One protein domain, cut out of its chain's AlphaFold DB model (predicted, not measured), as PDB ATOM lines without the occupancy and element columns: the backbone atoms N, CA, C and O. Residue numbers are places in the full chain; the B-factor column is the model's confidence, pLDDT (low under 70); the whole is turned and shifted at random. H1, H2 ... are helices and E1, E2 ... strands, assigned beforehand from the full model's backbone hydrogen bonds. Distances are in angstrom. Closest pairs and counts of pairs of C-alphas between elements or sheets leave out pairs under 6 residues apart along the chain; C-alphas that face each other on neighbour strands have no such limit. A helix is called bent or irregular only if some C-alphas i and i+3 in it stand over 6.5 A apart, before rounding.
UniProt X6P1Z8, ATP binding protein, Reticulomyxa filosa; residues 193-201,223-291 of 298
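This is residues 193 to 201 and 223 to 291 of the 298 residues of the protein "ATP binding protein" of Reticulomyxa filosa (UniProt X6P1Z8). Two very short strands side by side, E1 and E5, form the middle of an elongated domain, with a small three-stranded sheet, E2, E3 and E4, toward one end and the kinked helix H1 reaching out to the other. Beyond H1, residues 278 to 291 hold no named element and fold back from the helix's far end. The printed part has 78 residues with five named strands and one named helix, in the order E1 E2 E3 E4 E5 H1; the larger sheet runs E2 E3 E4, antiparallel, while E1 and E5 are parallel. The class is mixed, helices and strands. The whole is loose, with a radius of gyration of the C-alphas of 15.1 A and spans of 48 by 27 by 23 A.

E1, residues 195 to 197, and E5, residues 250 to 252, are parallel neighbours at 10 degrees; N 196 and O 250 are within hydrogen-bond range at 3.0 A, as are N 252 and O 196 at 2.8 A. E2, residues 225 to 230, and E3, residues 233 to 238, form a hairpin, antiparallel at 158 degrees, with N 228 and O 235 within hydrogen-bond range at 3.0 A. E3 and E4, residues 244 to 247, form a second hairpin at 168 degrees, with N 234 and O 246 at 2.9 A. These three strands are a meander, each strand the antiparallel neighbour of the one before, and E2 and E4 are its edge strands. The closest C-alphas of E3 and E5 are those of Ser 233 and Leu 251, 7.3 A apart. E4 and E5 are apart, though a tight link joins them. The closest C-alphas of E5 and H1, residues 258 to 277, are those of Phe 252 and Glu 261, 7.2 A apart. E1 and H1 are near each other, with 7 pairs of C-alphas within 10 A. H1 is not on the sheet E2 E3 E4. In H1, 13 of 16 O i to N i+4 pairs are within hydrogen-bond range.

E1 begins at C-alpha 195, (-8.563, 46.205, 78.763). E2 is 15.7 A long, E3 16.0 A and E4 9.8 A; E1 and E5 have three residues each. H1 is 27.7 A long and ends at C-alpha 277, (-29.867, 47.360, 82.070). It has a kink of 41 degrees near residue 268 and is irregular, but only just: C-alphas 268 and 271 are 7.0 A apart.

The two C-alphas farthest apart, those of Val 240 and Asp 278, are 48.6 A apart. Residues 202 to 222 are not printed, and C-alphas 201 and 223 stand 18.2 A apart across this cut, which lies in the link from E1 to E2. The links that are printed whole are tight. The mean pLDDT of the printed part is 72.0; it is under 70 at residues 200 to 201, 223 to 247, 255 to 256 and 289 to 291.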
ATOM      1  N   ARG A 193     -13.416  40.330  79.900       87.12
ATOM      2  CA  ARG A 193     -12.578  41.168  79.041       87.12
ATOM      3  C   ARG A 193     -11.528  41.903  79.849       87.12
ATOM      4  O   ARG A 193     -11.820  42.420  80.927       87.12
ATOM      5  N   VAL A 194     -10.316  41.946  79.317       86.44
ATOM      6  CA  VAL A 194      -9.176  42.644  79.898       86.44
ATOM      7  C   VAL A 194      -8.779  43.773  78.964       86.44
ATOM      8  O   VAL A 194      -8.289  43.553  77.855       86.44
ATOM      9  N   PHE A 195      -8.977  44.993  79.446       85.31
ATOM     10  CA  PHE A 195      -8.563  46.205  78.763       85.31
ATOM     11  C   PHE A 195      -7.330  46.795  79.441       85.31
ATOM     12  O   PHE A 195      -7.196  46.728  80.664       85.31
ATOM     13  N   CYS A 196      -6.445  47.403  78.660       84.75
ATOM     14  CA  CYS A 196      -5.320  48.170  79.184       84.75
ATOM     15  C   CYS A 196      -5.374  49.586  78.623       84.75
ATOM     16  O   CYS A 196      -5.485  49.751  77.415       84.75
ATOM     17  N   ARG A 197      -5.295  50.591  79.498       83.00
ATOM     18  CA  ARG A 197      -5.150  52.001  79.126       83.00
ATOM     19  C   ARG A 197      -3.766  52.472  79.533       83.00
ATOM     20  O   ARG A 197      -3.399  52.337  80.703       83.00
ATOM     21  N   ILE A 198      -3.018  53.022  78.584       76.75
ATOM     22  CA  ILE A 198      -1.729  53.658  78.846       76.75
ATOM     23  C   ILE A 198      -1.977  55.159  78.966       76.75
ATOM     24  O   ILE A 198      -2.398  55.787  78.008       76.75
ATOM     25  N   ARG A 199      -1.709  55.731  80.142       73.88
ATOM     26  CA  ARG A 199      -1.802  57.176  80.371       73.88
ATOM     27  C   ARG A 199      -0.399  57.775  80.370       73.88
ATOM     28  O   ARG A 199       0.453  57.324  81.136       73.88
ATOM     29  N   CYS A 200      -0.174  58.800  79.557       66.56
ATOM     30  CA  CYS A 200       1.035  59.619  79.630       66.56
ATOM     31  C   CYS A 200       0.808  60.792  80.598       66.56
ATOM     32  O   CYS A 200      -0.216  61.469  80.525       66.56
ATOM     33  N   ASP A 201       1.739  61.032  81.524       58.56
ATOM     34  CA  ASP A 201       1.698  62.224  82.381       58.56
ATOM     35  C   ASP A 201       2.208  63.456  81.623       58.56
ATOM     36  O   ASP A 201       3.115  63.356  80.801       58.56
ATOM     37  N   THR A 223      15.571  50.875  84.299       34.50
ATOM     38  CA  THR A 223      14.713  49.654  84.346       34.50
ATOM     39  C   THR A 223      14.409  49.246  82.892       34.50
ATOM     40  O   THR A 223      13.554  49.823  82.232       34.50
ATOM     41  N   ASN A 224      15.157  48.276  82.349       33.62
ATOM     42  CA  ASN A 224      15.174  47.901  80.923       33.62
ATOM     43  C   ASN A 224      13.888  47.185  80.428       33.62
ATOM     44  O   ASN A 224      13.964  46.022  80.036       33.62
ATOM     45  N   CYS A 225      12.727  47.844  80.412       38.84
ATOM     46  CA  CYS A 225      11.488  47.313  79.827       38.84
ATOM     47  C   CYS A 225      11.038  48.169  78.631       38.84
ATOM     48  O   CYS A 225      10.604  49.300  78.816       38.84
ATOM     49  N   GLN A 226      11.101  47.627  77.408       44.47
ATOM     50  CA  GLN A 226      10.495  48.259  76.226       44.47
ATOM     51  C   GLN A 226       9.102  47.660  75.989       44.47
ATOM     52  O   GLN A 226       8.989  46.438  75.835       44.47
ATOM     53  N   PHE A 227       8.071  48.509  75.951       53.38
ATOM     54  CA  PHE A 227       6.710  48.123  75.574       53.38
ATOM     55  C   PHE A 227       6.528  48.304  74.072       53.38
ATOM     56  O   PHE A 227       6.751  49.388  73.542       53.38
ATOM     57  N   ILE A 228       6.147  47.233  73.383       56.19
ATOM     58  CA  ILE A 228       5.726  47.301  71.983       56.19
ATOM     59  C   ILE A 228       4.231  47.020  71.980       56.19
ATOM     60  O   ILE A 228       3.813  45.882  72.220       56.19
ATOM     61  N   ALA A 229       3.453  48.077  71.761       57.09
ATOM     62  CA  ALA A 229       2.040  47.983  71.451       57.09
ATOM     63  C   ALA A 229       1.905  47.555  69.986       57.09
ATOM     64  O   ALA A 229       2.508  48.148  69.092       57.09
ATOM     65  N   ASN A 230       1.176  46.475  69.738       52.88
ATOM     66  CA  ASN A 230       0.762  46.094  68.393       52.88
ATOM     67  C   ASN A 230      -0.641  45.515  68.514       52.88
ATOM     68  O   ASN A 230      -0.780  44.530  69.238       52.88
ATOM     69  N   HIS A 231      -1.636  46.147  67.879       53.50
ATOM     70  CA  HIS A 231      -3.070  45.812  67.895       53.50
ATOM     71  C   HIS A 231      -3.443  44.635  68.821       53.50
ATOM     72  O   HIS A 231      -3.304  43.467  68.455       53.50
ATOM     73  N   ASN A 232      -3.913  44.962  70.033       57.84
ATOM     74  CA  ASN A 232      -4.370  44.035  71.086       57.84
ATOM     75  C   ASN A 232      -3.290  43.163  71.761       57.84
ATOM     76  O   ASN A 232      -3.603  42.291  72.573       57.84
ATOM     77  N   SER A 233      -2.010  43.404  71.486       57.50
ATOM     78  CA  SER A 233      -0.892  42.749  72.167       57.50
ATOM     79  C   SER A 233       0.061  43.768  72.781       57.50
ATOM     80  O   SER A 233       0.471  44.736  72.139       57.50
ATOM     81  N   LEU A 234       0.428  43.522  74.039       60.44
ATOM     82  CA  LEU A 234       1.444  44.276  74.757       60.44
ATOM     83  C   LEU A 234       2.658  43.365  74.947       60.44
ATOM     84  O   LEU A 234       2.604  42.379  75.687       60.44
ATOM     85  N   GLN A 235       3.758  43.663  74.255       59.69
ATOM     86  CA  GLN A 235       5.013  42.931  74.435       59.69
ATOM     87  C   GLN A 235       5.935  43.686  75.378       59.69
ATOM     88  O   GLN A 235       6.252  44.845  75.125       59.69
ATOM     89  N   MET A 236       6.427  43.003  76.412       57.16
ATOM     90  CA  MET A 236       7.463  43.532  77.293       57.16
ATOM     91  C   MET A 236       8.796  42.846  76.972       57.16
ATOM     92  O   MET A 236       8.958  41.637  77.169       57.16
ATOM     93  N   LYS A 237       9.767  43.605  76.454       53.44
ATOM     94  CA  LYS A 237      11.139  43.116  76.248       53.44
ATOM     95  C   LYS A 237      12.001  43.488  77.449       53.44
ATOM     96  O   LYS A 237      12.260  44.667  77.665       53.44
ATOM     97  N   ASN A 238      12.475  42.476  78.180       48.84
ATOM     98  CA  ASN A 238      13.497  42.607  79.219       48.84
ATOM     99  C   ASN A 238      14.828  42.031  78.710       48.84
ATOM    100  O   ASN A 238      14.843  40.948  78.134       48.84
ATOM    101  N   LYS A 239      15.963  42.700  78.969       45.25
ATOM    102  CA  LYS A 239      17.307  42.223  78.550       45.25
ATOM    103  C   LYS A 239      17.722  40.865  79.159       45.25
ATOM    104  O   LYS A 239      18.676  40.267  78.681       45.25
ATOM    105  N   VAL A 240      17.022  40.380  80.193       51.38
ATOM    106  CA  VAL A 240      17.421  39.206  81.004       51.38
ATOM    107  C   VAL A 240      16.375  38.073  81.017       51.38
ATOM    108  O   VAL A 240      16.690  36.956  81.415       51.38
ATOM    109  N   ARG A 241      15.133  38.299  80.565       50.69
ATOM    110  CA  ARG A 241      14.074  37.267  80.541       50.69
ATOM    111  C   ARG A 241      13.340  37.264  79.202       50.69
ATOM    112  O   ARG A 241      13.197  38.307  78.573       50.69
ATOM    113  N   ASN A 242      12.894  36.070  78.800       52.78
ATOM    114  CA  ASN A 242      12.144  35.795  77.574       52.78
ATOM    115  C   ASN A 242      11.041  36.836  77.309       52.78
ATOM    116  O   ASN A 242      10.435  37.365  78.239       52.78
ATOM    117  N   LYS A 243      10.793  37.118  76.022       56.56
ATOM    118  CA  LYS A 243       9.730  38.020  75.556       56.56
ATOM    119  C   LYS A 243       8.387  37.550  76.121       56.56
ATOM    120  O   LYS A 243       7.880  36.518  75.690       56.56
ATOM    121  N   ASN A 244       7.820  38.311  77.051       60.38
ATOM    122  CA  ASN A 244       6.483  38.048  77.564       60.38
ATOM    123  C   ASN A 244       5.501  38.907  76.765       60.38
ATOM    124  O   ASN A 244       5.506  40.135  76.873       60.38
ATOM    125  N   THR A 245       4.697  38.251  75.932       62.28
ATOM    126  CA  THR A 245       3.592  38.876  75.200       62.28
ATOM    127  C   THR A 245       2.311  38.646  75.985       62.28
ATOM    128  O   THR A 245       1.941  37.499  76.226       62.28
ATOM    129  N   VAL A 246       1.638  39.725  76.376       68.88
ATOM    130  CA  VAL A 246       0.302  39.664  76.972       68.88
ATOM    131  C   VAL A 246      -0.706  40.031  75.889       68.88
ATOM    132  O   VAL A 246      -0.611  41.101  75.288       68.88
ATOM    133  N   CYS A 247      -1.655  39.136  75.625       69.50
ATOM    134  CA  CYS A 247      -2.789  39.417  74.749       69.50
ATOM    135  C   CYS A 247      -3.914  40.031  75.582       69.50
ATOM    136  O   CYS A 247      -4.275  39.492  76.629       69.50
ATOM    137  N   LEU A 248      -4.447  41.151  75.112       77.38
ATOM    138  CA  LEU A 248      -5.525  41.904  75.740       77.38
ATOM    139  C   LEU A 248      -6.710  41.955  74.775       77.38
ATOM    140  O   LEU A 248      -6.540  41.761  73.573       77.38
ATOM    141  N   ASP A 249      -7.908  42.233  75.282       80.00
ATOM    142  CA  ASP A 249      -9.077  42.412  74.415       80.00
ATOM    143  C   ASP A 249      -9.050  43.778  73.718       80.00
ATOM    144  O   ASP A 249      -9.463  43.890  72.565       80.00
ATOM    145  N   HIS A 250      -8.516  44.799  74.398       81.69
ATOM    146  CA  HIS A 250      -8.200  46.099  73.808       81.69
ATOM    147  C   HIS A 250      -7.032  46.763  74.541       81.69
ATOM    148  O   HIS A 250      -6.906  46.652  75.767       81.69
ATOM    149  N   LEU A 251      -6.203  47.479  73.786       80.44
ATOM    150  CA  LEU A 251      -5.140  48.334  74.302       80.44
ATOM    151  C   LEU A 251      -5.428  49.766  73.843       80.44
ATOM    152  O   LEU A 251      -5.389  50.027  72.649       80.44
ATOM    153  N   PHE A 252      -5.740  50.658  74.783       80.31
ATOM    154  CA  PHE A 252      -5.911  52.085  74.522       80.31
ATOM    155  C   PHE A 252      -4.541  52.756  74.550       80.31
ATOM    156  O   PHE A 252      -3.840  52.722  75.573       80.31
ATOM    157  N   GLU A 253      -4.155  53.298  73.401       74.88
ATOM    158  CA  GLU A 253      -2.917  54.045  73.221       74.88
ATOM    159  C   GLU A 253      -3.074  55.470  73.766       74.88
ATOM    160  O   GLU A 253      -4.191  55.987  73.807       74.88
ATOM    161  N   PRO A 254      -1.978  56.104  74.211       73.38
ATOM    162  CA  PRO A 254      -2.050  57.479  74.672       73.38
ATOM    163  C   PRO A 254      -2.402  58.407  73.499       73.38
ATOM    164  O   PRO A 254      -1.718  58.378  72.472       73.38
ATOM    165  N   SER A 255      -3.438  59.226  73.652       69.69
ATOM    166  CA  SER A 255      -3.863  60.215  72.655       69.69
ATOM    167  C   SER A 255      -3.374  61.622  73.020       69.69
ATOM    168  O   SER A 255      -2.762  61.851  74.068       69.69
ATOM    169  N   GLU A 256      -3.591  62.590  72.125       62.50
ATOM    170  CA  GLU A 256      -3.172  63.979  72.347       62.50
ATOM    171  C   GLU A 256      -3.969  64.653  73.478       62.50
ATOM    172  O   GLU A 256      -3.464  65.578  74.120       62.50
ATOM    173  N   THR A 257      -5.194  64.180  73.751       70.88
ATOM    174  CA  THR A 257      -6.077  64.729  74.785       70.88
ATOM    175  C   THR A 257      -6.702  63.637  75.651       70.88
ATOM    176  O   THR A 257      -7.207  62.630  75.165       70.88
ATOM    177  N   GLN A 258      -6.746  63.867  76.967       72.56
ATOM    178  CA  GLN A 258      -7.356  62.919  77.910       72.56
ATOM    179  C   GLN A 258      -8.839  62.644  77.602       72.56
ATOM    180  O   GLN A 258      -9.325  61.561  77.911       72.56
ATOM    181  N   GLU A 259      -9.533  63.605  76.986       79.50
ATOM    182  CA  GLU A 259     -10.948  63.502  76.617       79.50
ATOM    183  C   GLU A 259     -11.189  62.435  75.537       79.50
ATOM    184  O   GLU A 259     -12.077  61.601  75.698       79.50
ATOM    185  N   GLU A 260     -10.365  62.395  74.485       77.38
ATOM    186  CA  GLU A 260     -10.487  61.404  73.403       77.38
ATOM    187  C   GLU A 260     -10.234  59.973  73.903       77.38
ATOM    188  O   GLU A 260     -10.970  59.043  73.570       77.38
ATOM    189  N   GLU A 261      -9.220  59.802  74.755       74.19
ATOM    190  CA  GLU A 261      -8.924  58.525  75.412       74.19
ATOM    191  C   GLU A 261     -10.093  58.040  76.283       74.19
ATOM    192  O   GLU A 261     -10.409  56.849  76.327       74.19
ATOM    193  N   GLU A 262     -10.718  58.948  77.033       81.12
ATOM    194  CA  GLU A 262     -11.842  58.613  77.907       81.12
ATOM    195  C   GLU A 262     -13.098  58.258  77.117       81.12
ATOM    196  O   GLU A 262     -13.801  57.314  77.490       81.12
ATOM    197  N   GLU A 263     -13.350  58.948  76.005       87.19
ATOM    198  CA  GLU A 263     -14.445  58.625  75.094       87.19
ATOM    199  C   GLU A 263     -14.261  57.233  74.464       87.19
ATOM    200  O   GLU A 263     -15.203  56.434  74.442       87.19
ATOM    201  N   GLU A 264     -13.044  56.877  74.043       83.19
ATOM    202  CA  GLU A 264     -12.748  55.558  73.469       83.19
ATOM    203  C   GLU A 264     -12.936  54.417  74.490       83.19
ATOM    204  O   GLU A 264     -13.525  53.363  74.192       83.19
ATOM    205  N   VAL A 265     -12.487  54.635  75.731       86.31
ATOM    206  CA  VAL A 265     -12.702  53.704  76.849       86.31
ATOM    207  C   VAL A 265     -14.193  53.570  77.154       86.31
ATOM    208  O   VAL A 265     -14.685  52.456  77.384       86.31
ATOM    209  N   PHE A 266     -14.929  54.682  77.146       89.25
ATOM    210  CA  PHE A 266     -16.366  54.681  77.385       89.25
ATOM    211  C   PHE A 266     -17.114  53.897  76.307       89.25
ATOM    212  O   PHE A 266     -17.873  52.989  76.642       89.25
ATOM    213  N   GLU A 267     -16.866  54.145  75.021       89.56
ATOM    214  CA  GLU A 267     -17.544  53.416  73.942       89.56
ATOM    215  C   GLU A 267     -17.236  51.910  73.975       89.56
ATOM    216  O   GLU A 267     -18.125  51.077  73.769       89.56
ATOM    217  N   SER A 268     -16.016  51.531  74.360       84.06
ATOM    218  CA  SER A 268     -15.636  50.124  74.537       84.06
ATOM    219  C   SER A 268     -16.330  49.447  75.730       84.06
ATOM    220  O   SER A 268     -16.582  48.234  75.705       84.06
ATOM    221  N   THR A 269     -16.668  50.209  76.775       88.69
ATOM    222  CA  THR A 269     -17.288  49.699  78.012       88.69
ATOM    223  C   THR A 269     -18.810  49.869  78.067       88.69
ATOM    224  O   THR A 269     -19.484  49.152  78.808       88.69
ATOM    225  N   LYS A 270     -19.389  50.720  77.216       89.81
ATOM    226  CA  LYS A 270     -20.831  50.998  77.103       89.81
ATOM    227  C   LYS A 270     -21.695  49.750  76.984       89.81
ATOM    228  O   LYS A 270     -22.762  49.663  77.582       89.81
ATOM    229  N   GLN A 271     -21.203  48.748  76.264       86.69
ATOM    230  CA  GLN A 271     -21.900  47.477  76.099       86.69
ATOM    231  C   GLN A 271     -22.155  46.737  77.427       86.69
ATOM    232  O   GLN A 271     -23.174  46.067  77.568       86.69
ATOM    233  N   PHE A 272     -21.292  46.894  78.433       89.56
ATOM    234  CA  PHE A 272     -21.527  46.298  79.750       89.56
ATOM    235  C   PHE A 272     -22.653  47.012  80.504       89.56
ATOM    236  O   PHE A 272     -23.419  46.372  81.216       89.56
ATOM    237  N   ILE A 273     -22.802  48.324  80.309       90.06
ATOM    238  CA  ILE A 273     -23.917  49.091  80.880       90.06
ATOM    239  C   ILE A 273     -25.237  48.603  80.277       90.06
ATOM    240  O   ILE A 273     -26.199  48.387  81.008       90.06
ATOM    241  N   THR A 274     -25.276  48.357  78.964       87.94
ATOM    242  CA  THR A 274     -26.451  47.771  78.301       87.94
ATOM    243  C   THR A 274     -26.794  46.389  78.867       87.94
ATOM    244  O   THR A 274     -27.939  46.173  79.238       87.94
ATOM    245  N   SER A 275     -25.818  45.490  79.052       88.75
ATOM    246  CA  SER A 275     -26.071  44.193  79.706       88.75
ATOM    247  C   SER A 275     -26.598  44.337  81.139       88.75
ATOM    248  O   SER A 275     -27.462  43.570  81.555       88.75
ATOM    249  N   PHE A 276     -26.117  45.325  81.900       89.69
ATOM    250  CA  PHE A 276     -26.637  45.602  83.240       89.69
ATOM    251  C   PHE A 276     -28.105  46.055  83.213       89.69
ATOM    252  O   PHE A 276     -28.907  45.576  84.014       89.69
ATOM    253  N   LEU A 277     -28.475  46.932  82.272       89.38
ATOM    254  CA  LEU A 277     -29.867  47.360  82.070       89.38
ATOM    255  C   LEU A 277     -30.779  46.197  81.653       89.38
ATOM    256  O   LEU A 277     -31.947  46.174  82.041       89.38
ATOM    257  N   ASP A 278     -30.228  45.210  80.951       87.50
ATOM    258  CA  ASP A 278     -30.917  43.976  80.562       87.50
ATOM    259  C   ASP A 278     -31.030  42.955  81.719       87.50
ATOM    260  O   ASP A 278     -31.592  41.873  81.546       87.50
ATOM    261  N   GLY A 279     -30.525  43.288  82.915       88.31
ATOM    262  CA  GLY A 279     -30.638  42.474  84.129       88.31
ATOM    263  C   GLY A 279     -29.455  41.540  84.401       88.31
ATOM    264  O   GLY A 279     -29.526  40.721  85.320       88.31
ATOM    265  N   TYR A 280     -28.357  41.651  83.648       87.75
ATOM    266  CA  TYR A 280     -27.146  40.867  83.898       87.75
ATOM    267  C   TYR A 280     -26.279  41.490  84.997       87.75
ATOM    268  O   TYR A 280     -26.171  42.707  85.143       87.75
ATOM    269  N   SER A 281     -25.600  40.638  85.766       92.25
ATOM    270  CA  SER A 281     -24.618  41.089  86.756       92.25
ATOM    271  C   SER A 281     -23.306  41.454  86.072       92.25
ATOM    272  O   SER A 281     -22.677  40.616  85.430       92.25
ATOM    273  N   VAL A 282     -22.881  42.703  86.241       92.00
ATOM    274  CA  VAL A 282     -21.670  43.256  85.627       92.00
ATOM    275  C   VAL A 282     -20.734  43.746  86.721       92.00
ATOM    276  O   VAL A 282     -21.167  44.402  87.666       92.00
ATOM    277  N   CYS A 283     -19.443  43.446  86.587       93.00
ATOM    278  CA  CYS A 283     -18.411  43.932  87.493       93.00
ATOM    279  C   CYS A 283     -17.249  44.534  86.699       93.00
ATOM    280  O   CYS A 283     -16.734  43.902  85.777       93.00
ATOM    281  N   ILE A 284     -16.844  45.751  87.063       90.88
ATOM    282  CA  ILE A 284     -15.703  46.450  86.470       90.88
ATOM    283  C   ILE A 284     -14.650  46.619  87.558       90.88
ATOM    284  O   ILE A 284     -14.902  47.244  88.587       90.88
ATOM    285  N   PHE A 285     -13.462  46.073  87.312       90.56
ATOM    286  CA  PHE A 285     -12.311  46.230  88.191       90.56
ATOM    287  C   PHE A 285     -11.298  47.162  87.542       90.56
ATOM    288  O   PHE A 285     -10.877  46.942  86.407       90.56
ATOM    289  N   VAL A 286     -10.870  48.178  88.286       87.81
ATOM    290  CA  VAL A 286      -9.813  49.094  87.855       87.81
ATOM    291  C   VAL A 286      -8.586  48.854  88.723       87.81
ATOM    292  O   VAL A 286      -8.649  48.960  89.947       87.81
ATOM    293  N   LYS A 287      -7.459  48.525  88.088       85.12
ATOM    294  CA  LYS A 287      -6.159  48.391  88.751       85.12
ATOM    295  C   LYS A 287      -5.214  49.451  88.200       85.12
ATOM    296  O   LYS A 287      -4.748  49.338  87.071       85.12
ATOM    297  N   TYR A 288      -4.911  50.458  89.014       75.88
ATOM    298  CA  TYR A 288      -3.913  51.469  88.672       75.88
ATOM    299  C   TYR A 288      -2.512  50.903  88.895       75.88
ATOM    300  O   TYR A 288      -2.132  50.575  90.021       75.88
ATOM    301  N   LEU A 289      -1.731  50.788  87.825       65.75
ATOM    302  CA  LEU A 289      -0.321  50.422  87.903       65.75
ATOM    303  C   LEU A 289       0.530  51.707  87.881       65.75
ATOM    304  O   LEU A 289       1.127  52.049  86.870       65.75
ATOM    305  N   CYS A 290       0.572  52.452  88.994       44.44
ATOM    306  CA  CYS A 290       1.322  53.723  89.077       44.44
ATOM    307  C   CYS A 290       2.851  53.564  89.206       44.44
ATOM    308  O   CYS A 290       3.577  54.550  89.212       44.44
ATOM    309  N   ARG A 291       3.366  52.338  89.315       37.75
ATOM    310  CA  ARG A 291       4.797  52.004  89.272       37.75
ATOM    311  C   ARG A 291       4.890  50.531  88.919       37.75
ATOM    312  O   ARG A 291       4.246  49.708  89.566       37.75
TER     313      ARG A 291